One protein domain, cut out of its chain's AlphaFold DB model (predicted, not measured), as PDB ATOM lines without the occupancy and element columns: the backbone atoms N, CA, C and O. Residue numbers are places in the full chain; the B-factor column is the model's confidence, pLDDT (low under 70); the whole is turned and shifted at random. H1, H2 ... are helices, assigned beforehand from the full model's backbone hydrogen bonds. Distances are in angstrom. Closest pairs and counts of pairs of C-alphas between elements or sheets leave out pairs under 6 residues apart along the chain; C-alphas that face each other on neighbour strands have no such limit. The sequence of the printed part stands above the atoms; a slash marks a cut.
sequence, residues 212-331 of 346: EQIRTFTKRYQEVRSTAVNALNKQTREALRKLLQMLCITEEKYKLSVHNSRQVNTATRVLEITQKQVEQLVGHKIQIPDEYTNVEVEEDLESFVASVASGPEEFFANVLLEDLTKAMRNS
ATOM      1  N   GLU A 212     172.927 185.661 138.835       88.44
ATOM      2  CA  GLU A 212     173.895 184.566 138.690       88.44
ATOM      3  C   GLU A 212     175.087 184.951 137.803       88.44
ATOM      4  O   GLU A 212     176.239 184.645 138.132       88.44
ATOM      5  N   GLN A 213     174.859 185.705 136.725       81.50
ATOM      6  CA  GLN A 213     175.942 186.255 135.907       81.50
ATOM      7  C   GLN A 213     176.818 187.228 136.708       81.50
ATOM      8  O   GLN A 213     178.048 187.125 136.671       81.50
ATOM      9  N   ILE A 214     176.208 188.129 137.488       80.38
ATOM     10  CA  ILE A 214     176.924 189.066 138.367       80.38
ATOM     11  C   ILE A 214     177.751 188.305 139.409       80.38
ATOM     12  O   ILE A 214     178.920 188.638 139.632       80.38
ATOM     13  N   ARG A 215     177.176 187.271 140.034       87.50
ATOM     14  CA  ARG A 215     177.864 186.415 141.012       87.50
ATOM     15  C   ARG A 215     179.065 185.712 140.391       87.50
ATOM     16  O   ARG A 215     180.168 185.801 140.930       87.50
ATOM     17  N   THR A 216     178.872 185.088 139.232       91.50
ATOM     18  CA  THR A 216     179.918 184.355 138.504       91.50
ATOM     19  C   THR A 216     181.063 185.280 138.108       91.50
ATOM     20  O   THR A 216     182.232 184.975 138.353       91.50
ATOM     21  N   PHE A 217     180.738 186.453 137.558       88.88
ATOM     22  CA  PHE A 217     181.729 187.469 137.225       88.88
ATOM     23  C   PHE A 217     182.496 187.937 138.466       88.88
ATOM     24  O   PHE A 217     183.724 188.000 138.448       88.88
ATOM     25  N   THR A 218     181.783 188.233 139.557       83.12
ATOM     26  CA  THR A 218     182.388 188.712 140.808       83.12
ATOM     27  C   THR A 218     183.365 187.690 141.374       83.12
ATOM     28  O   THR A 218     184.480 188.061 141.743       83.12
ATOM     29  N   LYS A 219     182.987 186.408 141.380       90.25
ATOM     30  CA  LYS A 219     183.850 185.311 141.824       90.25
ATOM     31  C   LYS A 219     185.125 185.233 140.980       90.25
ATOM     32  O   LYS A 219     186.226 185.314 141.517       90.25
ATOM     33  N   ARG A 220     184.988 185.194 139.651       89.75
ATOM     34  CA  ARG A 220     186.136 185.106 138.736       89.75
ATOM     35  C   ARG A 220     187.050 186.330 138.820       89.75
ATOM     36  O   ARG A 220     188.270 186.206 138.761       89.75
ATOM     37  N   TYR A 221     186.477 187.519 138.998       82.75
ATOM     38  CA  TYR A 221     187.246 188.740 139.226       82.75
ATOM     39  C   TYR A 221     188.053 188.670 140.528       82.75
ATOM     40  O   TYR A 221     189.218 189.065 140.547       82.75
ATOM     41  N   GLN A 222     187.458 188.167 141.614       85.12
ATOM     42  CA  GLN A 222     188.153 188.002 142.892       85.12
ATOM     43  C   GLN A 222     189.312 187.004 142.793       85.12
ATOM     44  O   GLN A 222     190.380 187.299 143.324       85.12
ATOM     45  N   GLU A 223     189.126 185.892 142.078       89.50
ATOM     46  CA  GLU A 223     190.171 184.893 141.809       89.50
ATOM     47  C   GLU A 223     191.336 185.496 141.012       89.50
ATOM     48  O   GLU A 223     192.481 185.455 141.452       89.50
ATOM     49  N   VAL A 224     191.058 186.154 139.882       87.25
ATOM     50  CA  VAL A 224     192.109 186.807 139.079       87.25
ATOM     51  C   VAL A 224     192.840 187.871 139.897       87.25
ATOM     52  O   VAL A 224     194.067 187.976 139.838       87.25
ATOM     53  N   ARG A 225     192.101 188.656 140.691       84.44
ATOM     54  CA  ARG A 225     192.683 189.684 141.554       84.44
ATOM     55  C   ARG A 225     193.599 189.073 142.613       84.44
ATOM     56  O   ARG A 225     194.683 189.611 142.817       84.44
ATOM     57  N   SER A 226     193.188 188.001 143.291       86.12
ATOM     58  CA  SER A 226     194.016 187.369 144.325       86.12
ATOM     59  C   SER A 226     195.281 186.762 143.720       86.12
ATOM     60  O   SER A 226     196.371 187.011 144.232       86.12
ATOM     61  N   THR A 227     195.177 186.077 142.579       90.75
ATOM     62  CA  THR A 227     196.340 185.546 141.856       90.75
ATOM     63  C   THR A 227     197.312 186.654 141.452       90.75
ATOM     64  O   THR A 227     198.512 186.537 141.700       90.75
ATOM     65  N   ALA A 228     196.812 187.748 140.871       85.81
ATOM     66  CA  ALA A 228     197.648 188.866 140.438       85.81
ATOM     67  C   ALA A 228     198.335 189.577 141.617       85.81
ATOM     68  O   ALA A 228     199.523 189.883 141.538       85.81
ATOM     69  N   VAL A 229     197.611 189.805 142.719       85.94
ATOM     70  CA  VAL A 229     198.163 190.412 143.942       85.94
ATOM     71  C   VAL A 229     199.251 189.529 144.547       85.94
ATOM     72  O   VAL A 229     200.325 190.031 144.874       85.94
ATOM     73  N   ASN A 230     199.019 188.219 144.636       87.44
ATOM     74  CA  ASN A 230     200.003 187.280 145.174       87.44
ATOM     75  C   ASN A 230     201.260 187.214 144.296       87.44
ATOM     76  O   ASN A 230     202.376 187.215 144.815       87.44
ATOM     77  N   ALA A 231     201.094 187.200 142.970       88.19
ATOM     78  CA  ALA A 231     202.212 187.219 142.030       88.19
ATOM     79  C   ALA A 231     203.037 188.509 142.148       88.19
ATOM     80  O   ALA A 231     204.264 188.443 142.221       88.19
ATOM     81  N   LEU A 232     202.372 189.666 142.224       86.75
ATOM     82  CA  LEU A 232     203.035 190.955 142.397       86.75
ATOM     83  C   LEU A 232     203.788 191.029 143.729       86.75
ATOM     84  O   LEU A 232     204.940 191.453 143.743       86.75
ATOM     85  N   ASN A 233     203.165 190.593 144.830       86.50
ATOM     86  CA  ASN A 233     203.810 190.573 146.142       86.50
ATOM     87  C   ASN A 233     205.070 189.692 146.101       86.50
ATOM     88  O   ASN A 233     206.162 190.155 146.426       86.50
ATOM     89  N   LYS A 234     204.956 188.470 145.567       87.94
ATOM     90  CA  LYS A 234     206.094 187.553 145.412       87.94
ATOM     91  C   LYS A 234     207.237 188.171 144.595       87.94
ATOM     92  O   LYS A 234     208.388 188.095 145.013       87.94
ATOM     93  N   GLN A 235     206.933 188.787 143.451       88.81
ATOM     94  CA  GLN A 235     207.945 189.434 142.603       88.81
ATOM     95  C   GLN A 235     208.595 190.639 143.292       88.81
ATOM     96  O   GLN A 235     209.808 190.815 143.199       88.81
ATOM     97  N   THR A 236     207.803 191.448 143.997       87.50
ATOM     98  CA  THR A 236     208.283 192.643 144.703       87.50
ATOM     99  C   THR A 236     209.213 192.258 145.849       87.50
ATOM    100  O   THR A 236     210.300 192.817 145.956       87.50
ATOM    101  N   ARG A 237     208.837 191.251 146.649       87.88
ATOM    102  CA  ARG A 237     209.681 190.695 147.719       87.88
ATOM    103  C   ARG A 237     211.019 190.196 147.190       87.88
ATOM    104  O   ARG A 237     212.058 190.539 147.735       87.88
ATOM    105  N   GLU A 238     210.997 189.424 146.107       85.81
ATOM    106  CA  GLU A 238     212.217 188.877 145.508       85.81
ATOM    107  C   GLU A 238     213.133 189.979 144.950       85.81
ATOM    108  O   GLU A 238     214.351 189.926 145.112       85.81
ATOM    109  N   ALA A 239     212.558 191.007 144.320       86.25
ATOM    110  CA  ALA A 239     213.319 192.155 143.833       86.25
ATOM    111  C   ALA A 239     213.939 192.964 144.983       86.25
ATOM    112  O   ALA A 239     215.113 193.327 144.909       86.25
ATOM    113  N   LEU A 240     213.176 193.207 146.054       87.00
ATOM    114  CA  LEU A 240     213.660 193.897 147.249       87.00
ATOM    115  C   LEU A 240     214.763 193.106 147.947       87.00
ATOM    116  O   LEU A 240     215.778 193.695 148.294       87.00
ATOM    117  N   ARG A 241     214.625 191.782 148.071       84.31
ATOM    118  CA  ARG A 241     215.670 190.916 148.630       84.31
ATOM    119  C   ARG A 241     216.994 191.070 147.881       84.31
ATOM    120  O   ARG A 241     218.024 191.311 148.503       84.31
ATOM    121  N   LYS A 242     216.964 190.987 146.548       82.44
ATOM    122  CA  LYS A 242     218.161 191.160 145.706       82.44
ATOM    123  C   LYS A 242     218.766 192.556 145.833       82.44
ATOM    124  O   LYS A 242     219.985 192.698 145.863       82.44
ATOM    125  N   LEU A 243     217.920 193.584 145.900       84.12
ATOM    126  CA  LEU A 243     218.364 194.966 146.065       84.12
ATOM    127  C   LEU A 243     219.031 195.177 147.424       84.12
ATOM    128  O   LEU A 243     220.098 195.784 147.473       84.12
ATOM    129  N   LEU A 244     218.434 194.650 148.497       83.62
ATOM    130  CA  LEU A 244     219.012 194.694 149.835       83.62
ATOM    131  C   LEU A 244     220.378 194.011 149.827       83.62
ATOM    132  O   LEU A 244     221.355 194.694 150.098       83.62
ATOM    133  N   GLN A 245     220.480 192.754 149.377       81.81
ATOM    134  CA  GLN A 245     221.757 192.023 149.268       81.81
ATOM    135  C   GLN A 245     222.842 192.815 148.520       81.81
ATOM    136  O   GLN A 245     223.981 192.914 148.975       81.81
ATOM    137  N   MET A 246     222.492 193.422 147.384       81.88
ATOM    138  CA  MET A 246     223.412 194.261 146.615       81.88
ATOM    139  C   MET A 246     223.863 195.503 147.402       81.88
ATOM    140  O   MET A 246     225.049 195.843 147.365       81.88
ATOM    141  N   LEU A 247     222.951 196.186 148.102       81.31
ATOM    142  CA  LEU A 247     223.288 197.335 148.948       81.31
ATOM    143  C   LEU A 247     224.205 196.927 150.105       81.31
ATOM    144  O   LEU A 247     225.165 197.648 150.363       81.31
ATOM    145  N   CYS A 248     223.979 195.765 150.727       79.12
ATOM    146  CA  CYS A 248     224.856 195.214 151.765       79.12
ATOM    147  C   CYS A 248     226.293 195.093 151.256       79.12
ATOM    148  O   CYS A 248     227.213 195.675 151.820       79.12
ATOM    149  N   ILE A 249     226.469 194.385 150.135       80.12
ATOM    150  CA  ILE A 249     227.783 194.147 149.527       80.12
ATOM    151  C   ILE A 249     228.455 195.473 149.158       80.12
ATOM    152  O   ILE A 249     229.669 195.625 149.296       80.12
ATOM    153  N   THR A 250     227.678 196.432 148.654       81.62
ATOM    154  CA  THR A 250     228.190 197.741 148.238       81.62
ATOM    155  C   THR A 250     228.665 198.559 149.436       81.62
ATOM    156  O   THR A 250     229.749 199.137 149.381       81.62
ATOM    157  N   GLU A 251     227.889 198.576 150.519       81.50
ATOM    158  CA  GLU A 251     228.224 199.302 151.743       81.50
ATOM    159  C   GLU A 251     229.436 198.676 152.446       81.50
ATOM    160  O   GLU A 251     230.351 199.402 152.820       81.50
ATOM    161  N   GLU A 252     229.524 197.345 152.530       78.75
ATOM    162  CA  GLU A 252     230.708 196.656 153.072       78.75
ATOM    163  C   GLU A 252     231.978 196.961 152.266       78.75
ATOM    164  O   GLU A 252     233.022 197.317 152.817       78.75
ATOM    165  N   LYS A 253     231.898 196.908 150.929       81.25
ATOM    166  CA  LYS A 253     233.026 197.293 150.064       81.25
ATOM    167  C   LYS A 253     233.438 198.747 150.270       81.25
ATOM    168  O   LYS A 253     234.630 199.053 150.274       81.25
ATOM    169  N   TYR A 254     232.467 199.641 150.438       82.12
ATOM    170  CA  TYR A 254     232.733 201.045 150.721       82.12
ATOM    171  C   TYR A 254     233.417 201.224 152.084       82.12
ATOM    172  O   TYR A 254     234.425 201.928 152.168       82.12
ATOM    173  N   LYS A 255     232.956 200.524 153.126       78.31
ATOM    174  CA  LYS A 255     233.574 200.533 154.461       78.31
ATOM    175  C   LYS A 255     235.035 200.103 154.435       78.31
ATOM    176  O   LYS A 255     235.868 200.794 155.013       78.31
ATOM    177  N   LEU A 256     235.356 199.030 153.709       77.44
ATOM    178  CA  LEU A 256     236.737 198.561 153.535       77.44
ATOM    179  C   LEU A 256     237.634 199.605 152.848       77.44
ATOM    180  O   LEU A 256     238.827 199.686 153.141       77.44
ATOM    181  N   SER A 257     237.069 200.426 151.957       79.50
ATOM    182  CA  SER A 257     237.808 201.471 151.236       79.50
ATOM    183  C   SER A 257     238.066 202.747 152.052       79.50
ATOM    184  O   SER A 257     238.970 203.512 151.717       79.50
ATOM    185  N   VAL A 258     237.313 202.980 153.134       74.50
ATOM    186  CA  VAL A 258     237.394 204.196 153.958       74.50
ATOM    187  C   VAL A 258     237.873 203.834 155.367       74.50
ATOM    188  O   VAL A 258     237.090 203.422 156.217       74.50
ATOM    189  N   HIS A 259     239.167 204.016 155.648       58.88
ATOM    190  CA  HIS A 259     239.750 203.821 156.985       58.88
ATOM    191  C   HIS A 259     239.276 204.905 157.972       58.88
ATOM    192  O   HIS A 259     239.938 205.928 158.138       58.88
ATOM    193  N   ASN A 260     238.127 204.712 158.632       56.47
ATOM    194  CA  ASN A 260     237.701 205.598 159.720       56.47
ATOM    195  C   ASN A 260     236.851 204.887 160.792       56.47
ATOM    196  O   ASN A 260     235.968 204.095 160.475       56.47
ATOM    197  N   SER A 261     237.102 205.206 162.067       51.66
ATOM    198  CA  SER A 261     236.742 204.414 163.263       51.66
ATOM    199  C   SER A 261     235.391 204.742 163.925       51.66
ATOM    200  O   SER A 261     235.183 204.473 165.107       51.66
ATOM    201  N   ARG A 262     234.435 205.307 163.183       57.72
ATOM    202  CA  ARG A 262     233.044 205.498 163.647       57.72
ATOM    203  C   ARG A 262     232.073 205.119 162.536       57.72
ATOM    204  O   ARG A 262     231.508 205.992 161.883       57.72
ATOM    205  N   GLN A 263     231.924 203.826 162.269       62.06
ATOM    206  CA  GLN A 263     231.027 203.350 161.217       62.06
ATOM    207  C   GLN A 263     229.721 202.826 161.817       62.06
ATOM    208  O   GLN A 263     229.715 201.913 162.635       62.06
ATOM    209  N   VAL A 264     228.611 203.436 161.392       63.56
ATOM    210  CA  VAL A 264     227.241 202.960 161.631       63.56
ATOM    211  C   VAL A 264     227.110 201.531 161.087       63.56
ATOM    212  O   VAL A 264     227.719 201.206 160.062       63.56
ATOM    213  N   ASN A 265     226.346 200.669 161.766       74.56
ATOM    214  CA  ASN A 265     226.100 199.294 161.324       74.56
ATOM    215  C   ASN A 265     225.583 199.285 159.864       74.56
ATOM    216  O   ASN A 265     224.756 200.115 159.472       74.56
ATOM    217  N   THR A 266     226.115 198.371 159.045       76.69
ATOM    218  CA  THR A 266     225.750 198.197 157.629       76.69
ATOM    219  C   THR A 266     224.252 197.972 157.466       76.69
ATOM    220  O   THR A 266     223.637 198.591 156.601       76.69
ATOM    221  N   ALA A 267     223.645 197.171 158.344       75.12
ATOM    222  CA  ALA A 267     222.207 196.923 158.377       75.12
ATOM    223  C   ALA A 267     221.411 198.223 158.524       75.12
ATOM    224  O   ALA A 267     220.543 198.522 157.701       75.12
ATOM    225  N   THR A 268     221.770 199.051 159.508       78.62
ATOM    226  CA  THR A 268     221.135 200.353 159.744       78.62
ATOM    227  C   THR A 268     221.240 201.244 158.510       78.62
ATOM    228  O   THR A 268     220.254 201.848 158.090       78.62
ATOM    229  N   ARG A 269     222.413 201.285 157.865       79.62
ATOM    230  CA  ARG A 269     222.630 202.125 156.685       79.62
ATOM    231  C   ARG A 269     221.839 201.658 155.463       79.62
ATOM    232  O   ARG A 269     221.244 202.481 154.764       79.62
ATOM    233  N   VAL A 270     221.800 200.351 155.216       84.06
ATOM    234  CA  VAL A 270     221.026 199.745 154.123       84.06
ATOM    235  C   VAL A 270     219.525 199.980 154.323       84.06
ATOM    236  O   VAL A 270     218.827 200.347 153.370       84.06
ATOM    237  N   LEU A 271     219.027 199.846 155.556       85.25
ATOM    238  CA  LEU A 271     217.632 200.126 155.901       85.25
ATOM    239  C   LEU A 271     217.274 201.606 155.721       85.25
ATOM    240  O   LEU A 271     216.248 201.897 155.108       85.25
ATOM    241  N   GLU A 272     218.128 202.542 156.147       85.31
ATOM    242  CA  GLU A 272     217.926 203.986 155.933       85.31
ATOM    243  C   GLU A 272     217.825 204.353 154.444       85.31
ATOM    244  O   GLU A 272     216.970 205.148 154.040       85.31
ATOM    245  N   ILE A 273     218.719 203.800 153.613       85.94
ATOM    246  CA  ILE A 273     218.719 204.039 152.164       85.94
ATOM    247  C   ILE A 273     217.423 203.501 151.556       85.94
ATOM    248  O   ILE A 273     216.752 204.208 150.798       85.94
ATOM    249  N   THR A 274     217.050 202.276 151.923       86.88
ATOM    250  CA  THR A 274     215.849 201.615 151.405       86.88
ATOM    251  C   THR A 274     214.586 202.358 151.831       86.88
ATOM    252  O   THR A 274     213.753 202.672 150.984       86.88
ATOM    253  N   GLN A 275     214.475 202.745 153.104       90.00
ATOM    254  CA  GLN A 275     213.367 203.547 153.623       90.00
ATOM    255  C   GLN A 275     213.207 204.844 152.836       90.00
ATOM    256  O   GLN A 275     212.115 205.114 152.346       90.00
ATOM    257  N   LYS A 276     214.282 205.616 152.629       87.56
ATOM    258  CA  LYS A 276     214.208 206.869 151.856       87.56
ATOM    259  C   LYS A 276     213.699 206.650 150.431       87.56
ATOM    260  O   LYS A 276     212.915 207.459 149.942       87.56
ATOM    261  N   GLN A 277     214.133 205.581 149.767       87.25
ATOM    262  CA  GLN A 277     213.683 205.260 148.410       87.25
ATOM    263  C   GLN A 277     212.210 204.842 148.383       87.25
ATOM    264  O   GLN A 277     211.442 205.327 147.555       87.25
ATOM    265  N   VAL A 278     211.781 203.988 149.316       86.81
ATOM    266  CA  VAL A 278     210.378 203.564 149.398       86.81
ATOM    267  C   VAL A 278     209.475 204.746 149.766       86.81
ATOM    268  O   VAL A 278     208.449 204.926 149.118       86.81
ATOM    269  N   GLU A 279     209.878 205.612 150.700       86.94
ATOM    270  CA  GLU A 279     209.162 206.853 151.048       86.94
ATOM    271  C   GLU A 279     208.971 207.783 149.842       86.94
ATOM    272  O   GLU A 279     207.914 208.395 149.693       86.94
ATOM    273  N   GLN A 280     209.964 207.881 148.950       82.25
ATOM    274  CA  GLN A 280     209.834 208.645 147.705       82.25
ATOM    275  C   GLN A 280     208.810 208.027 146.746       82.25
ATOM    276  O   GLN A 280     208.080 208.761 146.079       82.25
ATOM    277  N   LEU A 281     208.737 206.695 146.685       79.62
ATOM    278  CA  LEU A 281     207.790 205.977 145.831       79.62
ATOM    279  C   LEU A 281     206.346 206.085 146.337       79.62
ATOM    280  O   LEU A 281     205.444 206.315 145.529       79.62
ATOM    281  N   VAL A 282     206.121 205.933 147.647       83.06
ATOM    282  CA  VAL A 282     204.774 206.010 148.249       83.06
ATOM    283  C   VAL A 282     204.334 207.451 148.536       83.06
ATOM    284  O   VAL A 282     203.147 207.760 148.587       83.06
ATOM    285  N   GLY A 283     205.279 208.384 148.665       83.31
ATOM    286  CA  GLY A 283     204.993 209.800 148.893       83.31
ATOM    287  C   GLY A 283     204.532 210.130 150.317       83.31
ATOM    288  O   GLY A 283     203.946 211.194 150.532       83.31
ATOM    289  N   HIS A 284     204.790 209.246 151.281       84.81
ATOM    290  CA  HIS A 284     204.560 209.457 152.708       84.81
ATOM    291  C   HIS A 284     205.704 208.859 153.535       84.81
ATOM    292  O   HIS A 284     206.483 208.043 153.047       84.81
ATOM    293  N   LYS A 285     205.806 209.282 154.800       90.38
ATOM    294  CA  LYS A 285     206.800 208.755 155.740       90.38
ATOM    295  C   LYS A 285     206.441 207.345 156.197       90.38
ATOM    296  O   LYS A 285     205.259 207.036 156.358       90.38
ATOM    297  N   ILE A 286     207.458 206.513 156.391       90.25
ATOM    298  CA  ILE A 286     207.333 205.113 156.806       90.25
ATOM    299  C   ILE A 286     208.112 204.950 158.107       90.25
ATOM    300  O   ILE A 286     209.238 205.428 158.205       90.25
ATOM    301  N   GLN A 287     207.532 204.284 159.101       87.81
ATOM    302  CA  GLN A 287     208.241 203.914 160.326       87.81
ATOM    303  C   GLN A 287     208.732 202.476 160.187       87.81
ATOM    304  O   GLN A 287     207.925 201.585 159.925       87.81
ATOM    305  N   ILE A 288     210.044 202.270 160.305       83.88
ATOM    306  CA  ILE A 288     210.629 200.927 160.316       83.88
ATOM    307  C   ILE A 288     210.357 200.312 161.697       83.88
ATOM    308  O   ILE A 288     210.624 200.986 162.690       83.88
ATOM    309  N   PRO A 289     209.831 199.078 161.774       83.62
ATOM    310  CA  PRO A 289     209.681 198.356 163.033       83.62
ATOM    311  C   PRO A 289     210.994 198.234 163.822       83.62
ATOM    312  O   PRO A 289     212.044 197.950 163.242       83.62
ATOM    313  N   ASP A 290     210.913 198.396 165.146       77.62
ATOM    314  CA  ASP A 290     212.082 198.410 166.040       77.62
ATOM    315  C   ASP A 290     212.889 197.095 166.002       77.62
ATOM    316  O   ASP A 290     214.102 197.077 166.230       77.62
ATOM    317  N   GLU A 291     212.219 195.991 165.656       75.00
ATOM    318  CA  GLU A 291     212.798 194.660 165.423       75.00
ATOM    319  C   GLU A 291     213.872 194.643 164.323       75.00
ATOM    320  O   GLU A 291     214.779 193.818 164.370       75.00
ATOM    321  N   TYR A 292     213.827 195.581 163.371       72.94
ATOM    322  CA  TYR A 292     214.835 195.702 162.315       72.94
ATOM    323  C   TYR A 292     215.949 196.702 162.648       72.94
ATOM    324  O   TYR A 292     216.970 196.729 161.965       72.94
ATOM    325  N   THR A 293     215.767 197.553 163.660       66.25
ATOM    326  CA  THR A 293     216.741 198.592 164.037       66.25
ATOM    327  C   THR A 293     217.635 198.195 165.209       66.25
ATOM    328  O   THR A 293     218.722 198.751 165.339       66.25
ATOM    329  N   ASN A 294     217.220 197.221 166.024       61.56
ATOM    330  CA  ASN A 294     217.952 196.740 167.203       61.56
ATOM    331  C   ASN A 294     218.853 195.521 166.913       61.56
ATOM    332  O   ASN A 294     218.963 194.624 167.743       61.56
ATOM    333  N   VAL A 295     219.478 195.461 165.734       58.28
ATOM    334  CA  VAL A 295     220.373 194.350 165.366       58.28
ATOM    335  C   VAL A 295     221.703 194.495 166.117       58.28
ATOM    336  O   VAL A 295     222.405 195.500 165.953       58.28
ATOM    337  N   GLU A 296     222.034 193.512 166.961       53.94
ATOM    338  CA  GLU A 296     223.315 193.438 167.674       53.94
ATOM    339  C   GLU A 296     224.499 193.355 166.688       53.94
ATOM    340  O   GLU A 296     224.369 192.934 165.540       53.94
ATOM    341  N   VAL A 297     225.662 193.839 167.126       51.31
ATOM    342  CA  VAL A 297     226.767 194.379 166.304       51.31
ATOM    343  C   VAL A 297     227.459 193.370 165.360       51.31
ATOM    344  O   VAL A 297     228.263 193.794 164.535       51.31
ATOM    345  N   GLU A 298     227.131 192.076 165.398       49.84
ATOM    346  CA  GLU A 298     227.874 191.025 164.675       49.84
ATOM    347  C   GLU A 298     227.025 190.047 163.843       49.84
ATOM    348  O   GLU A 298     227.553 189.044 163.368       49.84
ATOM    349  N   GLU A 299     225.736 190.304 163.603       52.59
ATOM    350  CA  GLU A 299     225.009 189.492 162.617       52.59
ATOM    351  C   GLU A 299     225.213 190.046 161.204       52.59
ATOM    352  O   GLU A 299     224.656 191.080 160.823       52.59
ATOM    353  N   ASP A 300     226.022 189.332 160.415       55.97
ATOM    354  CA  ASP A 300     226.159 189.555 158.981       55.97
ATOM    355  C   ASP A 300     224.766 189.660 158.353       55.97
ATOM    356  O   ASP A 300     223.892 188.820 158.564       55.97
ATOM    357  N   LEU A 301     224.549 190.691 157.541       52.69
ATOM    358  CA  LEU A 301     223.254 191.002 156.933       52.69
ATOM    359  C   LEU A 301     222.721 189.856 156.039       52.69
ATOM    360  O   LEU A 301     221.538 189.825 155.709       52.69
ATOM    361  N   GLU A 302     223.572 188.883 155.682       52.50
ATOM    362  CA  GLU A 302     223.155 187.597 155.115       52.50
ATOM    363  C   GLU A 302     222.329 186.755 156.095       52.50
ATOM    364  O   GLU A 302     221.304 186.228 155.681       52.50
ATOM    365  N   SER A 303     222.690 186.680 157.379       56.53
ATOM    366  CA  SER A 303     221.890 186.034 158.433       56.53
ATOM    367  C   SER A 303     220.547 186.748 158.636       56.53
ATOM    368  O   SER A 303     219.510 186.100 158.762       56.53
ATOM    369  N   PHE A 304     220.527 188.081 158.550       55.84
ATOM    370  CA  PHE A 304     219.322 188.915 158.690       55.84
ATOM    371  C   PHE A 304     218.375 188.873 157.472       55.84
ATOM    372  O   PHE A 304     217.173 189.080 157.607       55.84
ATOM    373  N   VAL A 305     218.895 188.607 156.267       54.91
ATOM    374  CA  VAL A 305     218.090 188.430 155.039       54.91
ATOM    375  C   VAL A 305     217.731 186.952 154.797       54.91
ATOM    376  O   VAL A 305     216.744 186.664 154.115       54.91
ATOM    377  N   ALA A 306     218.519 186.007 155.326       54.38
ATOM    378  CA  ALA A 306     218.320 184.566 155.147       54.38
ATOM    379  C   ALA A 306     217.529 183.897 156.280       54.38
ATOM    380  O   ALA A 306     216.889 182.872 156.030       54.38
ATOM    381  N   SER A 307     217.553 184.441 157.499       49.03
ATOM    382  CA  SER A 307     216.823 183.890 158.637       49.03
ATOM    383  C   SER A 307     215.572 184.714 158.949       49.03
ATOM    384  O   SER A 307     215.574 185.937 158.921       49.03
ATOM    385  N   VAL A 308     214.502 183.994 159.282       43.22
ATOM    386  CA  VAL A 308     213.201 184.481 159.761       43.22
ATOM    387  C   VAL A 308     212.189 184.868 158.669       43.22
ATOM    388  O   VAL A 308     212.369 185.740 157.823       43.22
ATOM    389  N   ALA A 309     211.048 184.179 158.710       45.12
ATOM    390  CA  ALA A 309     209.834 184.601 158.030       45.12
ATOM    391  C   ALA A 309     209.446 185.997 158.548       45.12
ATOM    392  O   ALA A 309     209.165 186.128 159.736       45.12
ATOM    393  N   SER A 310     209.380 186.996 157.659       60.56
ATOM    394  CA  SER A 310     209.201 188.443 157.930       60.56
ATOM    395  C   SER A 310     210.487 189.287 157.991       60.56
ATOM    396  O   SER A 310     210.633 190.137 158.864       60.56
ATOM    397  N   GLY A 311     211.399 189.114 157.029       76.19
ATOM    398  CA  GLY A 311     212.524 190.034 156.814       76.19
ATOM    399  C   GLY A 311     212.104 191.438 156.324       76.19
ATOM    400  O   GLY A 311     210.955 191.651 155.910       76.19
ATOM    401  N   PRO A 312     213.027 192.417 156.314       80.19
ATOM    402  CA  PRO A 312     212.755 193.797 155.893       80.19
ATOM    403  C   PRO A 312     212.200 193.912 154.461       80.19
ATOM    404  O   PRO A 312     211.442 194.834 154.154       80.19
ATOM    405  N   GLU A 313     212.519 192.972 153.564       85.19
ATOM    406  CA  GLU A 313     211.959 192.921 152.211       85.19
ATOM    407  C   GLU A 313     210.447 192.674 152.201       85.19
ATOM    408  O   GLU A 313     209.741 193.181 151.329       85.19
ATOM    409  N   GLU A 314     209.940 191.898 153.163       85.88
ATOM    410  CA  GLU A 314     208.515 191.613 153.310       85.88
ATOM    411  C   GLU A 314     207.777 192.840 153.837       85.88
ATOM    412  O   GLU A 314     206.731 193.203 153.294       85.88
ATOM    413  N   PHE A 315     208.368 193.542 154.806       88.31
ATOM    414  CA  PHE A 315     207.867 194.824 155.286       88.31
ATOM    415  C   PHE A 315     207.724 195.845 154.145       88.31
ATOM    416  O   PHE A 315     206.624 196.346 153.892       88.31
ATOM    417  N   PHE A 316     208.797 196.110 153.392       88.88
ATOM    418  CA  PHE A 316     208.753 197.081 152.294       88.88
ATOM    419  C   PHE A 316     207.805 196.652 151.160       88.88
ATOM    420  O   PHE A 316     207.106 197.498 150.594       88.88
ATOM    421  N   ALA A 317     207.716 195.354 150.847       89.38
ATOM    422  CA  ALA A 317     206.756 194.848 149.865       89.38
ATOM    423  C   ALA A 317     205.302 195.070 150.309       89.38
ATOM    424  O   ALA A 317     204.465 195.464 149.493       89.38
ATOM    425  N   ASN A 318     205.003 194.863 151.594       89.12
ATOM    426  CA  ASN A 318     203.674 195.090 152.153       89.12
ATOM    427  C   ASN A 318     203.294 196.573 152.131       89.12
ATOM    428  O   ASN A 318     202.182 196.891 151.715       89.12
ATOM    429  N   VAL A 319     204.224 197.474 152.470       89.56
ATOM    430  CA  VAL A 319     204.008 198.928 152.363       89.56
ATOM    431  C   VAL A 319     203.651 199.320 150.925       89.56
ATOM    432  O   VAL A 319     202.622 199.954 150.690       89.56
ATOM    433  N   LEU A 320     204.441 198.880 149.938       87.25
ATOM    434  CA  LEU A 320     204.179 199.160 148.520       87.25
ATOM    435  C   LEU A 320     202.835 198.583 148.049       87.25
ATOM    436  O   LEU A 320     202.102 199.228 147.290       87.25
ATOM    437  N   LEU A 321     202.493 197.368 148.488       86.25
ATOM    438  CA  LEU A 321     201.246 196.706 148.116       86.25
ATOM    439  C   LEU A 321     200.022 197.384 148.740       86.25
ATOM    440  O   LEU A 321     198.985 197.512 148.078       86.25
ATOM    441  N   GLU A 322     200.116 197.806 149.998       86.62
ATOM    442  CA  GLU A 322     199.042 198.509 150.688       86.62
ATOM    443  C   GLU A 322     198.748 199.839 149.995       86.62
ATOM    444  O   GLU A 322     197.584 200.142 149.713       86.62
ATOM    445  N   ASP A 323     199.790 200.581 149.627       83.50
ATOM    446  CA  ASP A 323     199.644 201.874 148.968       83.50
ATOM    447  C   ASP A 323     199.103 201.742 147.542       83.50
ATOM    448  O   ASP A 323     198.163 202.445 147.151       83.50
ATOM    449  N   LEU A 324     199.567 200.739 146.792       78.94
ATOM    450  CA  LEU A 324     198.968 200.379 145.508       78.94
ATOM    451  C   LEU A 324     197.488 200.001 145.670       78.94
ATOM    452  O   LEU A 324     196.641 200.413 144.872       78.94
ATOM    453  N   THR A 325     197.150 199.245 146.715       80.12
ATOM    454  CA  THR A 325     195.771 198.836 147.006       80.12
ATOM    455  C   THR A 325     194.897 200.031 147.377       80.12
ATOM    456  O   THR A 325     193.766 200.123 146.892       80.12
ATOM    457  N   LYS A 326     195.404 200.977 148.175       77.56
ATOM    458  CA  LYS A 326     194.733 202.246 148.491       77.56
ATOM    459  C   LYS A 326     194.528 203.085 147.234       77.56
ATOM    460  O   LYS A 326     193.407 203.524 146.988       77.56
ATOM    461  N   ALA A 327     195.542 203.229 146.382       71.44
ATOM    462  CA  ALA A 327     195.432 203.944 145.111       71.44
ATOM    463  C   ALA A 327     194.383 203.311 144.180       71.44
ATOM    464  O   ALA A 327     193.556 204.014 143.591       71.44
ATOM    465  N   MET A 328     194.349 201.975 144.092       67.62
ATOM    466  CA  MET A 328     193.324 201.250 143.338       67.62
ATOM    467  C   MET A 328     191.930 201.439 143.942       67.62
ATOM    468  O   MET A 328     190.997 201.762 143.205       67.62
ATOM    469  N   ARG A 329     191.761 201.302 145.265       68.88
ATOM    470  CA  ARG A 329     190.472 201.541 145.934       68.88
ATOM    471  C   ARG A 329     189.993 202.968 145.733       68.88
ATOM    472  O   ARG A 329     188.828 203.137 145.407       68.88
ATOM    473  N   ASN A 330     190.875 203.956 145.844       64.06
ATOM    474  CA  ASN A 330     190.545 205.357 145.607       64.06
ATOM    475  C   ASN A 330     190.128 205.586 144.153       64.06
ATOM    476  O   ASN A 330     189.133 206.257 143.913       64.06
ATOM    477  N   SER A 331     190.783 204.950 143.179       56.59
ATOM    478  CA  SER A 331     190.338 205.020 141.780       56.59
ATOM    479  C   SER A 331     188.959 204.374 141.546       56.59
ATOM    480  O   SER A 331     188.184 204.852 140.720       56.59
TER     481      SER A 331
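AT A GLANCE: This is residues 212 to 331 of the 346 residues of the protein "Synaptotagmin protein 4" of Echinococcus granulosus (UniProt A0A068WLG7). One long helix, H1, makes the spine of this model, and two shorter helices, H2 and H5, which run nearly parallel to each other, pack slantwise on its later part. The first stretch of H1, residues 212 to 228, sticks out from this body as a bare arm and makes much of the length, while short H4 packs on H1 and tiny H3 sits near H2. The printed part has 120 residues with five named helices, H1 to H5 in order along the chain, and no named strand: all helix. The whole is loose, with a radius of gyration of the C-alphas of 18.4 A, and spans 70 by 28 by 23 A.

IN THESE COORDINATES: Find C-alpha 212 at (173.895, 184.566, 138.690); from there H1, residues 212 to 257, runs 67.3 A to C-alpha 257 at (237.808, 201.471, 151.236). Look next at H2, residues 266 to 282, which is 24.3 A long. H3 is residues 290 to 293 and H4 is residues 301 to 306. H5, residues 312 to 331, runs 28.8 A and ends at C-alpha 331 at (190.338, 205.020, 141.780).

HOW THE PARTS SIT: Begin with H1, the hub, which touches H2, H4 and H5. H1, H2 and H5 form a bundle, a group of helices packed together. With residues 233 to 244 alone H1 touches H5; the closest C-alphas, of Leu 240 and Glu 313, are 5.3 A apart, and the two run opposite ways at a steep tilt of 40 degrees. Farther along, residues 244 to 252 alone touch H2, closest at the C-alphas of Leu 247 and Val 270, 6.1 A apart; H1 and H2 are a helical hairpin, running opposite ways at a steep tilt of 40 degrees. H2 and H5 touch, with the C-alphas of Val 282 and Asp 323 closest at 6.6 A, and run the same way at a shallow tilt of 7 degrees. With residues 241 to 248 alone H1 touches H4, where the closest C-alphas, of Cys 248 and Leu 301, are 6.9 A apart. H3 is apart from H1, and close but not clearly touching to H2: the closest C-alphas, of Thr 268 and Thr 293, are 6.4 A apart. In H1, H2, H4 and H5 every O i to N i+4 pair is within hydrogen-bond range; H3 is too short for such a pair.

THE WHOLE: The two C-alphas farthest apart, of Glu 212 and His 259, are 71.0 A apart. Without the stretches that stand free, residues 212 to 228, 256 to 262 and 326 to 331, the body spans 38 by 24 by 23 A. The printed part has no cut; the link from H4 to H5 is tight, and the other three are short. The mean pLDDT of the printed part is 77.5, and it is under 70 in residues 259 to 264, 293 to 310 and 328 to 331.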